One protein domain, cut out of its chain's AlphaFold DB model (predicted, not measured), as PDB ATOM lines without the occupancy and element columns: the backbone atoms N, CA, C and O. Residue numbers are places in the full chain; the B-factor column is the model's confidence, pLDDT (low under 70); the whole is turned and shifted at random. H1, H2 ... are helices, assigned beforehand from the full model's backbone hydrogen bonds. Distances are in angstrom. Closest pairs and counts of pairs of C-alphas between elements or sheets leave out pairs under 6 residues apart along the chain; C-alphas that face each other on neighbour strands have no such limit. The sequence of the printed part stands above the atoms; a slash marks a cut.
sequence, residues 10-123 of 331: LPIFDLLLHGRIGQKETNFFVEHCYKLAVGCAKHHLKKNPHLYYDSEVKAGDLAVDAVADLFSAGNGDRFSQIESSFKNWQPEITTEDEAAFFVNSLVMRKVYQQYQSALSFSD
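AT A GLANCE: This is residues 10 to 123 of the 331 residues of an uncharacterized protein of Ignavibacteria bacterium CG_4_8_14_3_um_filter_37_9 (UniProt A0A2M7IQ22). Two long helices, H2 and H6, cross near their middles as an X, and the shorter H4 packs on both of them at the crossing. The short helices H1 and H5 lie towards one end of this core, and the four-residue H3 lies at the other end, by the last residues of H2 and H6. The printed part has 114 residues, with six named helices in the order H1 to H6 along the chain and no named strand; its class is all helix. The whole is compact, with a radius of gyration of the C-alphas of 15.0 A, and elongated in outline, spanning 44 by 28 by 23 A.

IN THESE COORDINATES: The longest helix, H6, is residues 96 to 122, 38.7 A from C-alpha 96 at (12.549, -34.747, 2.958) to C-alpha 122 at (-3.736, -67.776, -8.912). H2, residues 23 to 47, measures 36.4 A and begins with C-alpha 23 at (24.306, -43.904, -11.841). H4, residues 59 to 70, measures 16.8 A. H1 is residues 10 to 17, 10.6 A long, H5 is residues 80 to 87, 10.5 A long, and H3 is residues 49 to 52, 4.7 A long.

HOW THE PARTS SIT: H6 is the hub, touching four other helices. With its residues 103 to 115 alone it touches H2, the same way at a steep tilt of 52 degrees; the closest C-alphas, of Ala 37 and Val 107, are 6.0 A apart. With residues 107 to 115 alone it touches H4, opposite ways at a steep tilt of 65 degrees, the closest C-alphas being those of Ala 66 and Lys 110 at 5.0 A. H2 and H4 touch, opposite ways at a steep tilt of 49 degrees; the closest C-alphas are those of Ala 37 and Ala 63 at 4.9 A. The helix packing is mostly crossed, with no touching pair at a shallow tilt. H1 and H6 only just touch, with 3 pairs of C-alphas within 8 A, the closest being Leu 10 and Glu 96 at 5.3 A. H3 and H6 only just touch, also with 3 pairs, the closest C-alphas being those of Leu 51 and Leu 119 at 7.7 A. H5 is close to H1 but not clearly touching; the closest C-alphas, of Leu 17 and Glu 83, are 6.5 A apart. Every O i to N i+4 pair is within hydrogen-bond range in H1, H5 and H6, against 20 of 21 in H2 and 7 of 8 in H4; H3 is too short for such a pair.

THE WHOLE: The two C-alphas farthest apart, of His 18 and His 50, are 44.3 A apart. The printed part has no cut and no long link. Mean pLDDT of the printed part is 84.5; residues 49 to 58 and 73 to 78 are under 70.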
ATOM      1  N   LEU A  10      14.710 -36.093  -1.463       91.88
ATOM      2  CA  LEU A  10      14.356 -34.804  -2.054       91.88
ATOM      3  C   LEU A  10      15.450 -34.278  -3.008       91.88
ATOM      4  O   LEU A  10      15.123 -33.929  -4.146       91.88
ATOM      5  N   PRO A  11      16.753 -34.304  -2.657       92.31
ATOM      6  CA  PRO A  11      17.809 -33.951  -3.606       92.31
ATOM      7  C   PRO A  11      17.917 -34.917  -4.793       92.31
ATOM      8  O   PRO A  11      18.296 -34.504  -5.887       92.31
ATOM      9  N   ILE A  12      17.582 -36.202  -4.613       91.50
ATOM     10  CA  ILE A  12      17.527 -37.161  -5.727       91.50
ATOM     11  C   ILE A  12      16.449 -36.748  -6.725       91.50
ATOM     12  O   ILE A  12      16.705 -36.791  -7.929       91.50
ATOM     13  N   PHE A  13      15.283 -36.301  -6.253       90.62
ATOM     14  CA  PHE A  13      14.245 -35.763  -7.128       90.62
ATOM     15  C   PHE A  13      14.696 -34.493  -7.850       90.62
ATOM     16  O   PHE A  13      14.469 -34.396  -9.053       90.62
ATOM     17  N   ASP A  14      15.407 -33.572  -7.193       90.00
ATOM     18  CA  ASP A  14      15.980 -32.401  -7.879       90.00
ATOM     19  C   ASP A  14      16.944 -32.806  -9.008       90.00
ATOM     20  O   ASP A  14      16.886 -32.276 -10.122       90.00
ATOM     21  N   LEU A  15      17.815 -33.788  -8.761       90.31
ATOM     22  CA  LEU A  15      18.722 -34.308  -9.784       90.31
ATOM     23  C   LEU A  15      17.964 -34.987 -10.929       90.31
ATOM     24  O   LEU A  15      18.314 -34.786 -12.094       90.31
ATOM     25  N   LEU A  16      16.940 -35.771 -10.603       88.56
ATOM     26  CA  LEU A  16      16.116 -36.511 -11.552       88.56
ATOM     27  C   LEU A  16      15.335 -35.550 -12.460       88.56
ATOM     28  O   LEU A  16      15.495 -35.613 -13.674       88.56
ATOM     29  N   LEU A  17      14.605 -34.589 -11.886       86.44
ATOM     30  CA  LEU A  17      13.774 -33.617 -12.614       86.44
ATOM     31  C   LEU A  17      14.566 -32.716 -13.572       86.44
ATOM     32  O   LEU A  17      14.008 -32.206 -14.543       86.44
ATOM     33  N   HIS A  18      15.857 -32.515 -13.300       87.81
ATOM     34  CA  HIS A  18      16.757 -31.720 -14.135       87.81
ATOM     35  C   HIS A  18      17.623 -32.570 -15.082       87.81
ATOM     36  O   HIS A  18      18.527 -32.030 -15.719       87.81
ATOM     37  N   GLY A  19      17.404 -33.890 -15.158       83.88
ATOM     38  CA  GLY A  19      18.186 -34.793 -16.011       83.88
ATOM     39  C   GLY A  19      19.665 -34.906 -15.612       83.88
ATOM     40  O   GLY A  19      20.515 -35.214 -16.446       83.88
ATOM     41  N   ARG A  20      19.991 -34.620 -14.346       87.62
ATOM     42  CA  ARG A  20      21.357 -34.614 -13.787       87.62
ATOM     43  C   ARG A  20      21.654 -35.832 -12.910       87.62
ATOM     44  O   ARG A  20      22.744 -35.915 -12.346       87.62
ATOM     45  N   ILE A  21      20.701 -36.753 -12.758       88.19
ATOM     46  CA  ILE A  21      20.867 -37.931 -11.904       88.19
ATOM     47  C   ILE A  21      21.963 -38.860 -12.444       88.19
ATOM     48  O   ILE A  21      21.947 -39.281 -13.601       88.19
ATOM     49  N   GLY A  22      22.944 -39.169 -11.596       87.25
ATOM     50  CA  GLY A  22      24.025 -40.089 -11.917       87.25
ATOM     51  C   GLY A  22      23.657 -41.546 -11.631       87.25
ATOM     52  O   GLY A  22      22.642 -41.869 -11.006       87.25
ATOM     53  N   GLN A  23      24.518 -42.469 -12.068       87.81
ATOM     54  CA  GLN A  23      24.306 -43.904 -11.841       87.81
ATOM     55  C   GLN A  23      24.325 -44.271 -10.348       87.81
ATOM     56  O   GLN A  23      23.644 -45.210  -9.941       87.81
ATOM     57  N   LYS A  24      25.100 -43.553  -9.526       89.38
ATOM     58  CA  LYS A  24      25.199 -43.827  -8.085       89.38
ATOM     59  C   LYS A  24      23.896 -43.483  -7.371       89.38
ATOM     60  O   LYS A  24      23.385 -44.309  -6.621       89.38
ATOM     61  N   GLU A  25      23.347 -42.309  -7.658       90.50
ATOM     62  CA  GLU A  25      22.078 -41.819  -7.118       90.50
ATOM     63  C   GLU A  25      20.916 -42.689  -7.611       90.50
ATOM     64  O   GLU A  25      20.052 -43.077  -6.829       90.50
ATOM     65  N   THR A  26      20.956 -43.098  -8.886       89.88
ATOM     66  CA  THR A  26      19.996 -44.058  -9.452       89.88
ATOM     67  C   THR A  26      20.018 -45.385  -8.692       89.88
ATOM     68  O   THR A  26      18.970 -45.877  -8.285       89.88
ATOM     69  N   ASN A  27      21.203 -45.968  -8.476       90.56
ATOM     70  CA  ASN A  27      21.330 -47.241  -7.765       90.56
ATOM     71  C   ASN A  27      20.820 -47.136  -6.326       90.56
ATOM     72  O   ASN A  27      20.098 -48.020  -5.877       90.56
ATOM     73  N   PHE A  28      21.163 -46.048  -5.629       92.12
ATOM     74  CA  PHE A  28      20.662 -45.793  -4.283       92.12
ATOM     75  C   PHE A  28      19.130 -45.716  -4.264       92.12
ATOM     76  O   PHE A  28      18.496 -46.362  -3.432       92.12
ATOM     77  N   PHE A  29      18.527 -44.979  -5.199       92.44
ATOM     78  CA  PHE A  29      17.077 -44.810  -5.238       92.44
ATOM     79  C   PHE A  29      16.345 -46.121  -5.552       92.44
ATOM     80  O   PHE A  29      15.378 -46.467  -4.876       92.44
ATOM     81  N   VAL A  30      16.849 -46.903  -6.512       92.69
ATOM     82  CA  VAL A  30      16.317 -48.240  -6.819       92.69
ATOM     83  C   VAL A  30      16.422 -49.159  -5.600       92.69
ATOM     84  O   VAL A  30      15.452 -49.834  -5.257       92.69
ATOM     85  N   GLU A  31      17.566 -49.167  -4.909       92.69
ATOM     86  CA  GLU A  31      17.766 -49.982  -3.707       92.69
ATOM     87  C   GLU A  31      16.831 -49.557  -2.562       92.69
ATOM     88  O   GLU A  31      16.277 -50.412  -1.865       92.69
ATOM     89  N   HIS A  32      16.613 -48.251  -2.385       93.81
ATOM     90  CA  HIS A  32      15.670 -47.709  -1.409       93.81
ATOM     91  C   HIS A  32      14.238 -48.188  -1.696       93.81
ATOM     92  O   HIS A  32      13.594 -48.778  -0.824       93.81
ATOM     93  N   CYS A  33      13.768 -48.024  -2.938       95.00
ATOM     94  CA  CYS A  33      12.456 -48.499  -3.376       95.00
ATOM     95  C   CYS A  33      12.304 -50.017  -3.208       95.00
ATOM     96  O   CYS A  33      11.270 -50.481  -2.734       95.00
ATOM     97  N   TYR A  34      13.339 -50.794  -3.534       94.06
ATOM     98  CA  TYR A  34      13.333 -52.248  -3.374       94.06
ATOM     99  C   TYR A  34      13.178 -52.683  -1.915       94.06
ATOM    100  O   TYR A  34      12.347 -53.538  -1.615       94.06
ATOM    101  N   LYS A  35      13.920 -52.073  -0.981       92.56
ATOM    102  CA  LYS A  35      13.805 -52.398   0.452       92.56
ATOM    103  C   LYS A  35      12.397 -52.128   0.987       92.56
ATOM    104  O   LYS A  35      11.846 -52.977   1.693       92.56
ATOM    105  N   LEU A  36      11.803 -50.992   0.611       93.06
ATOM    106  CA  LEU A  36      10.413 -50.664   0.941       93.06
ATOM    107  C   LEU A  36       9.440 -51.684   0.336       93.06
ATOM    108  O   LEU A  36       8.573 -52.212   1.039       93.06
ATOM    109  N   ALA A  37       9.622 -52.012  -0.945       93.75
ATOM    110  CA  ALA A  37       8.761 -52.935  -1.668       93.75
ATOM    111  C   ALA A  37       8.766 -54.336  -1.044       93.75
ATOM    112  O   ALA A  37       7.703 -54.917  -0.840       93.75
ATOM    113  N   VAL A  38       9.937 -54.855  -0.654       91.06
ATOM    114  CA  VAL A  38      10.058 -56.152   0.032       91.06
ATOM    115  C   VAL A  38       9.302 -56.155   1.361       91.06
ATOM    116  O   VAL A  38       8.634 -57.141   1.679       91.06
ATOM    117  N   GLY A  39       9.393 -55.076   2.145       89.06
ATOM    118  CA  GLY A  39       8.653 -54.941   3.403       89.06
ATOM    119  C   GLY A  39       7.138 -55.003   3.192       89.06
ATOM    120  O   GLY A  39       6.452 -55.791   3.846       89.06
ATOM    121  N   CYS A  40       6.635 -54.242   2.219       89.19
ATOM    122  CA  CYS A  40       5.215 -54.216   1.864       89.19
ATOM    123  C   CYS A  40       4.738 -55.569   1.311       89.19
ATOM    124  O   CYS A  40       3.705 -56.089   1.727       89.19
ATOM    125  N   ALA A  41       5.520 -56.186   0.422       89.06
ATOM    126  CA  ALA A  41       5.202 -57.479  -0.173       89.06
ATOM    127  C   ALA A  41       5.094 -58.578   0.894       89.06
ATOM    128  O   ALA A  41       4.144 -59.358   0.883       89.06
ATOM    129  N   LYS A  42       6.010 -58.605   1.874       86.94
ATOM    130  CA  LYS A  42       5.930 -59.535   3.014       86.94
ATOM    131  C   LYS A  42       4.638 -59.365   3.809       86.94
ATOM    132  O   LYS A  42       4.059 -60.365   4.224       86.94
ATOM    133  N   HIS A  43       4.195 -58.127   4.023       85.56
ATOM    134  CA  HIS A  43       2.953 -57.854   4.743       85.56
ATOM    135  C   HIS A  43       1.733 -58.438   4.013       85.56
ATOM    136  O   HIS A  43       0.963 -59.176   4.624       85.56
ATOM    137  N   HIS A  44       1.593 -58.185   2.708       84.06
ATOM    138  CA  HIS A  44       0.485 -58.733   1.913       84.06
ATOM    139  C   HIS A  44       0.537 -60.263   1.794       84.06
ATOM    140  O   HIS A  44      -0.483 -60.934   1.956       84.06
ATOM    141  N   LEU A  45       1.724 -60.836   1.566       80.06
ATOM    142  CA  LEU A  45       1.889 -62.285   1.421       80.06
ATOM    143  C   LEU A  45       1.628 -63.043   2.729       80.06
ATOM    144  O   LEU A  45       1.069 -64.134   2.688       80.06
ATOM    145  N   LYS A  46       1.954 -62.463   3.895       79.50
ATOM    146  CA  LYS A  46       1.630 -63.067   5.199       79.50
ATOM    147  C   LYS A  46       0.125 -63.296   5.369       79.50
ATOM    148  O   LYS A  46      -0.270 -64.266   6.006       79.50
ATOM    149  N   LYS A  47      -0.700 -62.416   4.798       74.94
ATOM    150  CA  LYS A  47      -2.163 -62.511   4.853       74.94
ATOM    151  C   LYS A  47      -2.732 -63.574   3.907       74.94
ATOM    152  O   LYS A  47      -3.869 -63.981   4.081       74.94
ATOM    153  N   ASN A  48      -1.969 -64.017   2.902       73.38
ATOM    154  CA  ASN A  48      -2.417 -64.980   1.887       73.38
ATOM    155  C   ASN A  48      -1.341 -66.054   1.657       73.38
ATOM    156  O   ASN A  48      -0.649 -66.042   0.634       73.38
ATOM    157  N   PRO A  49      -1.188 -67.001   2.601       66.81
ATOM    158  CA  PRO A  49      -0.095 -67.974   2.601       66.81
ATOM    159  C   PRO A  49      -0.131 -68.954   1.418       66.81
ATOM    160  O   PRO A  49       0.858 -69.633   1.148       66.81
ATOM    161  N   HIS A  50      -1.236 -69.032   0.671       67.00
ATOM    162  CA  HIS A  50      -1.318 -69.827  -0.558       67.00
ATOM    163  C   HIS A  50      -0.356 -69.307  -1.631       67.00
ATOM    164  O   HIS A  50       0.285 -70.113  -2.293       67.00
ATOM    165  N   LEU A  51      -0.132 -67.989  -1.698       66.69
ATOM    166  CA  LEU A  51       0.876 -67.368  -2.565       66.69
ATOM    167  C   LEU A  51       2.319 -67.545  -2.053       66.69
ATOM    168  O   LEU A  51       3.260 -67.139  -2.729       66.69
ATOM    169  N   TYR A  52       2.504 -68.102  -0.851       58.28
ATOM    170  CA  TYR A  52       3.764 -68.064  -0.100       58.28
ATOM    171  C   TYR A  52       4.575 -69.372  -0.137       58.28
ATOM    172  O   TYR A  52       5.760 -69.341   0.187       58.28
ATOM    173  N   TYR A  53       3.990 -70.525  -0.488       49.94
ATOM    174  CA  TYR A  53       4.644 -71.814  -0.208       49.94
ATOM    175  C   TYR A  53       5.842 -72.150  -1.128       49.94
ATOM    176  O   TYR A  53       5.699 -72.680  -2.226       49.94
ATOM    177  N   ASP A  54       7.006 -71.829  -0.564       43.75
ATOM    178  CA  ASP A  54       8.386 -72.306  -0.708       43.75
ATOM    179  C   ASP A  54       9.122 -72.215  -2.068       43.75
ATOM    180  O   ASP A  54       8.839 -72.910  -3.041       43.75
ATOM    181  N   SER A  55      10.158 -71.364  -2.039       47.19
ATOM    182  CA  SER A  55      11.279 -71.177  -2.973       47.19
ATOM    183  C   SER A  55      10.968 -70.951  -4.466       47.19
ATOM    184  O   SER A  55      11.018 -71.891  -5.245       47.19
ATOM    185  N   GLU A  56      10.733 -69.685  -4.849       45.78
ATOM    186  CA  GLU A  56      11.324 -68.968  -6.016       45.78
ATOM    187  C   GLU A  56      10.516 -67.734  -6.451       45.78
ATOM    188  O   GLU A  56      11.081 -66.891  -7.130       45.78
ATOM    189  N   VAL A  57       9.271 -67.562  -5.979       56.06
ATOM    190  CA  VAL A  57       8.560 -66.266  -6.011       56.06
ATOM    191  C   VAL A  57       8.448 -65.740  -4.584       56.06
ATOM    192  O   VAL A  57       7.503 -65.991  -3.840       56.06
ATOM    193  N   LYS A  58       9.512 -65.079  -4.154       67.06
ATOM    194  CA  LYS A  58       9.678 -64.460  -2.845       67.06
ATOM    195  C   LYS A  58       8.989 -63.100  -2.867       67.06
ATOM    196  O   LYS A  58       8.817 -62.488  -3.914       67.06
ATOM    197  N   ALA A  59       8.726 -62.533  -1.690       76.75
ATOM    198  CA  ALA A  59       8.442 -61.097  -1.563       76.75
ATOM    199  C   ALA A  59       9.440 -60.222  -2.356       76.75
ATOM    200  O   ALA A  59       9.102 -59.119  -2.764       76.75
ATOM    201  N   GLY A  60      10.656 -60.742  -2.584       82.69
ATOM    202  CA  GLY A  60      11.657 -60.188  -3.485       82.69
ATOM    203  C   GLY A  60      11.228 -60.105  -4.951       82.69
ATOM    204  O   GLY A  60      11.450 -59.059  -5.533       82.69
ATOM    205  N   ASP A  61      10.605 -61.124  -5.536       83.94
ATOM    206  CA  ASP A  61      10.225 -61.128  -6.959       83.94
ATOM    207  C   ASP A  61       9.047 -60.190  -7.212       83.94
ATOM    208  O   ASP A  61       9.118 -59.328  -8.081       83.94
ATOM    209  N   LEU A  62       8.038 -60.225  -6.336       86.62
ATOM    210  CA  LEU A  62       6.945 -59.248  -6.359       86.62
ATOM    211  C   LEU A  62       7.474 -57.814  -6.184       86.62
ATOM    212  O   LEU A  62       7.003 -56.885  -6.841       86.62
ATOM    213  N   ALA A  63       8.477 -57.625  -5.319       90.25
ATOM    214  CA  ALA A  63       9.147 -56.340  -5.155       90.25
ATOM    215  C   ALA A  63       9.966 -55.936  -6.388       90.25
ATOM    216  O   ALA A  63       9.954 -54.760  -6.743       90.25
ATOM    217  N   VAL A  64      10.659 -56.873  -7.045       90.75
ATOM    218  CA  VAL A  64      11.388 -56.618  -8.295       90.75
ATOM    219  C   VAL A  64      10.415 -56.163  -9.369       90.75
ATOM    220  O   VAL A  64      10.658 -55.113  -9.952       90.75
ATOM    221  N   ASP A  65       9.302 -56.863  -9.579       88.94
ATOM    222  CA  ASP A  65       8.308 -56.495 -10.592       88.94
ATOM    223  C   ASP A  65       7.678 -55.127 -10.295       88.94
ATOM    224  O   ASP A  65       7.558 -54.278 -11.181       88.94
ATOM    225  N   ALA A  66       7.340 -54.862  -9.028       90.81
ATOM    226  CA  ALA A  66       6.773 -53.582  -8.604       90.81
ATOM    227  C   ALA A  66       7.745 -52.410  -8.812       90.81
ATOM    228  O   ALA A  66       7.338 -51.331  -9.247       90.81
ATOM    229  N   VAL A  67       9.028 -52.610  -8.498       92.19
ATOM    230  CA  VAL A  67      10.065 -51.586  -8.659       92.19
ATOM    231  C   VAL A  67      10.457 -51.430 -10.124       92.19
ATOM    232  O   VAL A  67      10.554 -50.303 -10.597       92.19
ATOM    233  N   ALA A  68      10.642 -52.518 -10.868       89.69
ATOM    234  CA  ALA A  68      10.987 -52.473 -12.285       89.69
ATOM    235  C   ALA A  68       9.959 -51.665 -13.083       89.69
ATOM    236  O   ALA A  68      10.347 -50.844 -13.911       89.69
ATOM    237  N   ASP A  69       8.672 -51.827 -12.771       84.81
ATOM    238  CA  ASP A  69       7.589 -51.067 -13.390       84.81
ATOM    239  C   ASP A  69       7.718 -49.548 -13.137       84.81
ATOM    240  O   ASP A  69       7.501 -48.758 -14.052       84.81
ATOM    241  N   LEU A  70       8.181 -49.116 -11.952       86.69
ATOM    242  CA  LEU A  70       8.429 -47.692 -11.646       86.69
ATOM    243  C   LEU A  70       9.550 -47.062 -12.474       86.69
ATOM    244  O   LEU A  70       9.492 -45.871 -12.781       86.69
ATOM    245  N   PHE A  71      10.568 -47.854 -12.801       86.25
ATOM    246  CA  PHE A  71      11.755 -47.425 -13.544       86.25
ATOM    247  C   PHE A  71      11.709 -47.852 -15.021       86.25
ATOM    248  O   PHE A  71      12.715 -47.777 -15.736       86.25
ATOM    249  N   SER A  72      10.553 -48.339 -15.479       76.50
ATOM    250  CA  SER A  72      10.346 -48.762 -16.856       76.50
ATOM    251  C   SER A  72      10.062 -47.552 -17.750       76.50
ATOM    252  O   SER A  72       9.327 -46.625 -17.399       76.50
ATOM    253  N   ALA A  73      10.690 -47.535 -18.925       58.47
ATOM    254  CA  ALA A  73      10.590 -46.419 -19.848       58.47
ATOM    255  C   ALA A  73       9.311 -46.536 -20.684       58.47
ATOM    256  O   ALA A  73       9.302 -47.209 -21.712       58.47
ATOM    257  N   GLY A  74       8.242 -45.848 -20.277       55.25
ATOM    258  CA  GLY A  74       6.997 -45.818 -21.050       55.25
ATOM    259  C   GLY A  74       7.169 -45.233 -22.460       55.25
ATOM    260  O   GLY A  74       6.405 -45.584 -23.347       55.25
ATOM    261  N   ASN A  75       8.188 -44.383 -22.675       50.97
ATOM    262  CA  ASN A  75       8.469 -43.696 -23.948       50.97
ATOM    263  C   ASN A  75       9.979 -43.451 -24.203       50.97
ATOM    264  O   ASN A  75      10.353 -42.459 -24.822       50.97
ATOM    265  N   GLY A  76      10.867 -44.317 -23.700       56.41
ATOM    266  CA  GLY A  76      12.327 -44.161 -23.855       56.41
ATOM    267  C   GLY A  76      13.026 -43.338 -22.764       56.41
ATOM    268  O   GLY A  76      14.253 -43.327 -22.723       56.41
ATOM    269  N   ASP A  77      12.268 -42.732 -21.845       69.06
ATOM    270  CA  ASP A  77      12.802 -42.062 -20.655       69.06
ATOM    271  C   ASP A  77      12.587 -42.911 -19.391       69.06
ATOM    272  O   ASP A  77      11.467 -43.323 -19.085       69.06
ATOM    273  N   ARG A  78      13.675 -43.195 -18.670       69.81
ATOM    274  CA  ARG A  78      13.764 -44.198 -17.592       69.81
ATOM    275  C   ARG A  78      13.004 -43.804 -16.319       69.81
ATOM    276  O   ARG A  78      12.813 -44.644 -15.446       69.81
ATOM    277  N   PHE A  79      12.575 -42.544 -16.209       82.88
ATOM    278  CA  PHE A  79      11.945 -42.000 -15.002       82.88
ATOM    279  C   PHE A  79      10.599 -41.308 -15.248       82.88
ATOM    280  O   PHE A  79      10.037 -40.723 -14.321       82.88
ATOM    281  N   SER A  80      10.030 -41.397 -16.455       82.38
ATOM    282  CA  SER A  80       8.846 -40.610 -16.838       82.38
ATOM    283  C   SER A  80       7.649 -40.789 -15.893       82.38
ATOM    284  O   SER A  80       6.913 -39.838 -15.617       82.38
ATOM    285  N   GLN A  81       7.437 -42.003 -15.373       84.38
ATOM    286  CA  GLN A  81       6.356 -42.280 -14.424       84.38
ATOM    287  C   GLN A  81       6.591 -41.609 -13.066       84.38
ATOM    288  O   GLN A  81       5.665 -41.037 -12.490       84.38
ATOM    289  N   ILE A  82       7.821 -41.669 -12.561       89.06
ATOM    290  CA  ILE A  82       8.195 -41.068 -11.281       89.06
ATOM    291  C   ILE A  82       8.137 -39.543 -11.391       89.06
ATOM    292  O   ILE A  82       7.525 -38.901 -10.544       89.06
ATOM    293  N   GLU A  83       8.672 -38.967 -12.472       88.75
ATOM    294  CA  GLU A  83       8.622 -37.523 -12.721       88.75
ATOM    295  C   GLU A  83       7.202 -36.985 -12.798       88.75
ATOM    296  O   GLU A  83       6.872 -35.995 -12.149       88.75
ATOM    297  N   SER A  84       6.361 -37.622 -13.614       87.94
ATOM    298  CA  SER A  84       4.970 -37.203 -13.766       87.94
ATOM    299  C   SER A  84       4.200 -37.345 -12.456       87.94
ATOM    300  O   SER A  84       3.391 -36.480 -12.137       87.94
ATOM    301  N   SER A  85       4.474 -38.386 -11.669       89.69
ATOM    302  CA  SER A  85       3.847 -38.562 -10.357       89.69
ATOM    303  C   SER A  85       4.305 -37.499  -9.359       89.69
ATOM    304  O   SER A  85       3.468 -36.965  -8.640       89.69
ATOM    305  N   PHE A  86       5.597 -37.158  -9.343       91.31
ATOM    306  CA  PHE A  86       6.160 -36.144  -8.447       91.31
ATOM    307  C   PHE A  86       5.626 -34.744  -8.783       91.31
ATOM    308  O   PHE A  86       5.119 -34.052  -7.910       91.31
ATOM    309  N   LYS A  87       5.652 -34.352 -10.067       89.56
ATOM    310  CA  LYS A  87       5.175 -33.034 -10.539       89.56
ATOM    311  C   LYS A  87       3.682 -32.800 -10.279       89.56
ATOM    312  O   LYS A  87       3.266 -31.661 -10.109       89.56
ATOM    313  N   ASN A  88       2.879 -33.865 -10.281       90.00
ATOM    314  CA  ASN A  88       1.431 -33.791 -10.065       90.00
ATOM    315  C   ASN A  88       1.016 -34.096  -8.616       90.00
ATOM    316  O   ASN A  88      -0.182 -34.142  -8.331       90.00
ATOM    317  N   TRP A  89       1.969 -34.345  -7.713       89.62
ATOM    318  CA  TRP A  89       1.657 -34.607  -6.314       89.62
ATOM    319  C   TRP A  89       1.100 -33.349  -5.645       89.62
ATOM    320  O   TRP A  89       1.522 -32.235  -5.952       89.62
ATOM    321  N   GLN A  90       0.114 -33.530  -4.768       84.75
ATOM    322  CA  GLN A  90      -0.516 -32.445  -4.023       84.75
ATOM    323  C   GLN A  90      -0.674 -32.855  -2.554       84.75
ATOM    324  O   GLN A  90      -1.216 -33.937  -2.301       84.75
ATOM    325  N   PRO A  91      -0.244 -32.013  -1.594       87.56
ATOM    326  CA  PRO A  91       0.450 -30.726  -1.781       87.56
ATOM    327  C   PRO A  91       1.854 -30.882  -2.400       87.56
ATOM    328  O   PRO A  91       2.361 -31.995  -2.498       87.56
ATOM    329  N   GLU A  92       2.463 -29.783  -2.858       91.62
ATOM    330  CA  GLU A  92       3.828 -29.803  -3.406       91.62
ATOM    331  C   GLU A  92       4.829 -30.347  -2.374       91.62
ATOM    332  O   GLU A  92       4.746 -30.036  -1.188       91.62
ATOM    333  N   ILE A  93       5.772 -31.169  -2.837       93.38
ATOM    334  CA  ILE A  93       6.784 -31.805  -1.992       93.38
ATOM    335  C   ILE A  93       7.929 -30.817  -1.782       93.38
ATOM    336  O   ILE A  93       8.662 -30.498  -2.718       93.38
ATOM    337  N   THR A  94       8.102 -30.358  -0.547       93.19
ATOM    338  CA  THR A  94       9.091 -29.332  -0.182       93.19
ATOM    339  C   THR A  94      10.086 -29.798   0.877       93.19
ATOM    340  O   THR A  94      11.132 -29.175   1.056       93.19
ATOM    341  N   THR A  95       9.791 -30.904   1.560       94.38
ATOM    342  CA  THR A  95      10.611 -31.462   2.638       94.38
ATOM    343  C   THR A  95      11.022 -32.910   2.367       94.38
ATOM    344  O   THR A  95      10.414 -33.617   1.561       94.38
ATOM    345  N   GLU A  96      12.069 -33.364   3.056       93.75
ATOM    346  CA  GLU A  96      12.549 -34.747   2.958       93.75
ATOM    347  C   GLU A  96      11.502 -35.758   3.454       93.75
ATOM    348  O   GLU A  96      11.318 -36.805   2.837       93.75
ATOM    349  N   ASP A  97      10.751 -35.421   4.507       92.19
ATOM    350  CA  ASP A  97       9.678 -36.274   5.032       92.19
ATOM    351  C   ASP A  97       8.528 -36.428   4.022       92.19
ATOM    352  O   ASP A  97       8.009 -37.531   3.822       92.19
ATOM    353  N   GLU A  98       8.158 -35.349   3.327       92.88
ATOM    354  CA  GLU A  98       7.166 -35.391   2.245       92.88
ATOM    355  C   GLU A  98       7.667 -36.222   1.056       92.88
ATOM    356  O   GLU A  98       6.903 -37.003   0.485       92.88
ATOM    357  N   ALA A  99       8.956 -36.114   0.706       94.06
ATOM    358  CA  ALA A  99       9.566 -36.923  -0.348       94.06
ATOM    359  C   ALA A  99       9.585 -38.415   0.023       94.06
ATOM    360  O   ALA A  99       9.243 -39.266  -0.804       94.06
ATOM    361  N   ALA A 100       9.912 -38.742   1.275       92.88
ATOM    362  CA  ALA A 100       9.848 -40.103   1.795       92.88
ATOM    363  C   ALA A 100       8.415 -40.652   1.783       92.88
ATOM    364  O   ALA A 100       8.189 -41.780   1.336       92.88
ATOM    365  N   PHE A 101       7.430 -39.854   2.204       91.00
ATOM    366  CA  PHE A 101       6.018 -40.233   2.162       91.00
ATOM    367  C   PHE A 101       5.520 -40.476   0.730       91.00
ATOM    368  O   PHE A 101       4.823 -41.465   0.475       91.00
ATOM    369  N   PHE A 102       5.912 -39.617  -0.214       92.75
ATOM    370  CA  PHE A 102       5.621 -39.779  -1.638       92.75
ATOM    371  C   PHE A 102       6.179 -41.099  -2.180       92.75
ATOM    372  O   PHE A 102       5.431 -41.895  -2.756       92.75
ATOM    373  N   VAL A 103       7.473 -41.366  -1.956       93.62
ATOM    374  CA  VAL A 103       8.129 -42.604  -2.405       93.62
ATOM    375  C   VAL A 103       7.446 -43.820  -1.798       93.62
ATOM    376  O   VAL A 103       7.109 -44.757  -2.522       93.62
ATOM    377  N   ASN A 104       7.180 -43.793  -0.493       92.94
ATOM    378  CA  ASN A 104       6.513 -44.890   0.194       92.94
ATOM    379  C   ASN A 104       5.122 -45.166  -0.402       92.94
ATOM    380  O   ASN A 104       4.809 -46.301  -0.756       92.94
ATOM    381  N   SER A 105       4.320 -44.120  -0.617       91.19
ATOM    382  CA  SER A 105       2.983 -44.222  -1.217       91.19
ATOM    383  C   SER A 105       3.017 -44.800  -2.635       91.19
ATOM    384  O   SER A 105       2.177 -45.627  -3.000       91.19
ATOM    385  N   LEU A 106       3.998 -44.380  -3.437       91.94
ATOM    386  CA  LEU A 106       4.187 -44.845  -4.806       91.94
ATOM    387  C   LEU A 106       4.601 -46.325  -4.848       91.94
ATOM    388  O   LEU A 106       4.004 -47.112  -5.587       91.94
ATOM    389  N   VAL A 107       5.575 -46.714  -4.020       93.62
ATOM    390  CA  VAL A 107       6.054 -48.098  -3.903       93.62
ATOM    391  C   VAL A 107       4.947 -49.020  -3.395       93.62
ATOM    392  O   VAL A 107       4.678 -50.050  -4.012       93.62
ATOM    393  N   MET A 108       4.248 -48.632  -2.324       93.00
ATOM    394  CA  MET A 108       3.118 -49.386  -1.776       93.00
ATOM    395  C   MET A 108       2.037 -49.643  -2.831       93.00
ATOM    396  O   MET A 108       1.539 -50.763  -2.946       93.00
ATOM    397  N   ARG A 109       1.704 -48.634  -3.646       92.00
ATOM    398  CA  ARG A 109       0.712 -48.770  -4.722       92.00
ATOM    399  C   ARG A 109       1.125 -49.806  -5.761       92.00
ATOM    400  O   ARG A 109       0.292 -50.598  -6.195       92.00
ATOM    401  N   LYS A 110       2.394 -49.811  -6.161       92.00
ATOM    402  CA  LYS A 110       2.914 -50.767  -7.147       92.00
ATOM    403  C   LYS A 110       2.964 -52.183  -6.600       92.00
ATOM    404  O   LYS A 110       2.540 -53.109  -7.283       92.00
ATOM    405  N   VAL A 111       3.392 -52.342  -5.350       92.31
ATOM    406  CA  VAL A 111       3.348 -53.634  -4.654       92.31
ATOM    407  C   VAL A 111       1.917 -54.164  -4.593       92.31
ATOM    408  O   VAL A 111       1.690 -55.313  -4.960       92.31
ATOM    409  N   TYR A 112       0.942 -53.330  -4.218       91.50
ATOM    410  CA  TYR A 112      -0.472 -53.710  -4.212       91.50
ATOM    411  C   TYR A 112      -0.950 -54.177  -5.596       91.50
ATOM    412  O   TYR A 112      -1.629 -55.193  -5.706       91.50
ATOM    413  N   GLN A 113      -0.580 -53.473  -6.671       91.06
ATOM    414  CA  GLN A 113      -0.964 -53.838  -8.040       91.06
ATOM    415  C   GLN A 113      -0.391 -55.194  -8.471       91.06
ATOM    416  O   GLN A 113      -1.116 -56.002  -9.061       91.06
ATOM    417  N   GLN A 114       0.878 -55.467  -8.150       90.06
ATOM    418  CA  GLN A 114       1.498 -56.762  -8.440       90.06
ATOM    419  C   GLN A 114       0.885 -57.879  -7.594       90.06
ATOM    420  O   GLN A 114       0.574 -58.952  -8.102       90.06
ATOM    421  N   TYR A 115       0.610 -57.601  -6.321       88.31
ATOM    422  CA  TYR A 115      -0.070 -58.527  -5.424       88.31
ATOM    423  C   TYR A 115      -1.494 -58.872  -5.889       88.31
ATOM    424  O   TYR A 115      -1.844 -60.049  -5.969       88.31
ATOM    425  N   GLN A 116      -2.297 -57.881  -6.287       89.06
ATOM    426  CA  GLN A 116      -3.627 -58.116  -6.855       89.06
ATOM    427  C   GLN A 116      -3.547 -58.927  -8.154       89.06
ATOM    428  O   GLN A 116      -4.364 -59.818  -8.372       89.06
ATOM    429  N   SER A 117      -2.556 -58.652  -9.005       88.25
ATOM    430  CA  SER A 117      -2.331 -59.416 -10.238       88.25
ATOM    431  C   SER A 117      -1.973 -60.875  -9.947       88.25
ATOM    432  O   SER A 117      -2.501 -61.774 -10.603       88.25
ATOM    433  N   ALA A 118      -1.138 -61.118  -8.933       85.44
ATOM    434  CA  ALA A 118      -0.786 -62.460  -8.485       85.44
ATOM    435  C   ALA A 118      -2.010 -63.228  -7.962       85.44
ATOM    436  O   ALA A 118      -2.225 -64.369  -8.372       85.44
ATOM    437  N   LEU A 119      -2.854 -62.587  -7.141       84.69
ATOM    438  CA  LEU A 119      -4.120 -63.166  -6.682       84.69
ATOM    439  C   LEU A 119      -5.017 -63.547  -7.861       84.69
ATOM    440  O   LEU A 119      -5.395 -64.710  -7.985       84.69
ATOM    441  N   SER A 120      -5.278 -62.608  -8.772       85.75
ATOM    442  CA  SER A 120      -6.103 -62.858  -9.956       85.75
ATOM    443  C   SER A 120      -5.556 -63.994 -10.826       85.75
ATOM    444  O   SER A 120      -6.300 -64.839 -11.318       85.75
ATOM    445  N   PHE A 121      -4.235 -64.076 -10.994       83.12
ATOM    446  CA  PHE A 121      -3.627 -65.169 -11.748       83.12
ATOM    447  C   PHE A 121      -3.768 -66.531 -11.050       83.12
ATOM    448  O   PHE A 121      -3.916 -67.564 -11.719       83.12
ATOM    449  N   SER A 122      -3.672 -66.554  -9.720       82.06
ATOM    450  CA  SER A 122      -3.736 -67.776  -8.912       82.06
ATOM    451  C   SER A 122      -5.159 -68.305  -8.719       82.06
ATOM    452  O   SER A 122      -5.336 -69.516  -8.586       82.06
ATOM    453  N   ASP A 123      -6.153 -67.415  -8.750       83.31
ATOM    454  CA  ASP A 123      -7.524 -67.693  -8.345       83.31
ATOM    455  C   ASP A 123      -8.542 -67.108  -9.360       83.31
ATOM    456  O   ASP A 123      -8.765 -65.888  -9.428       83.31
TER     457      ASP A 123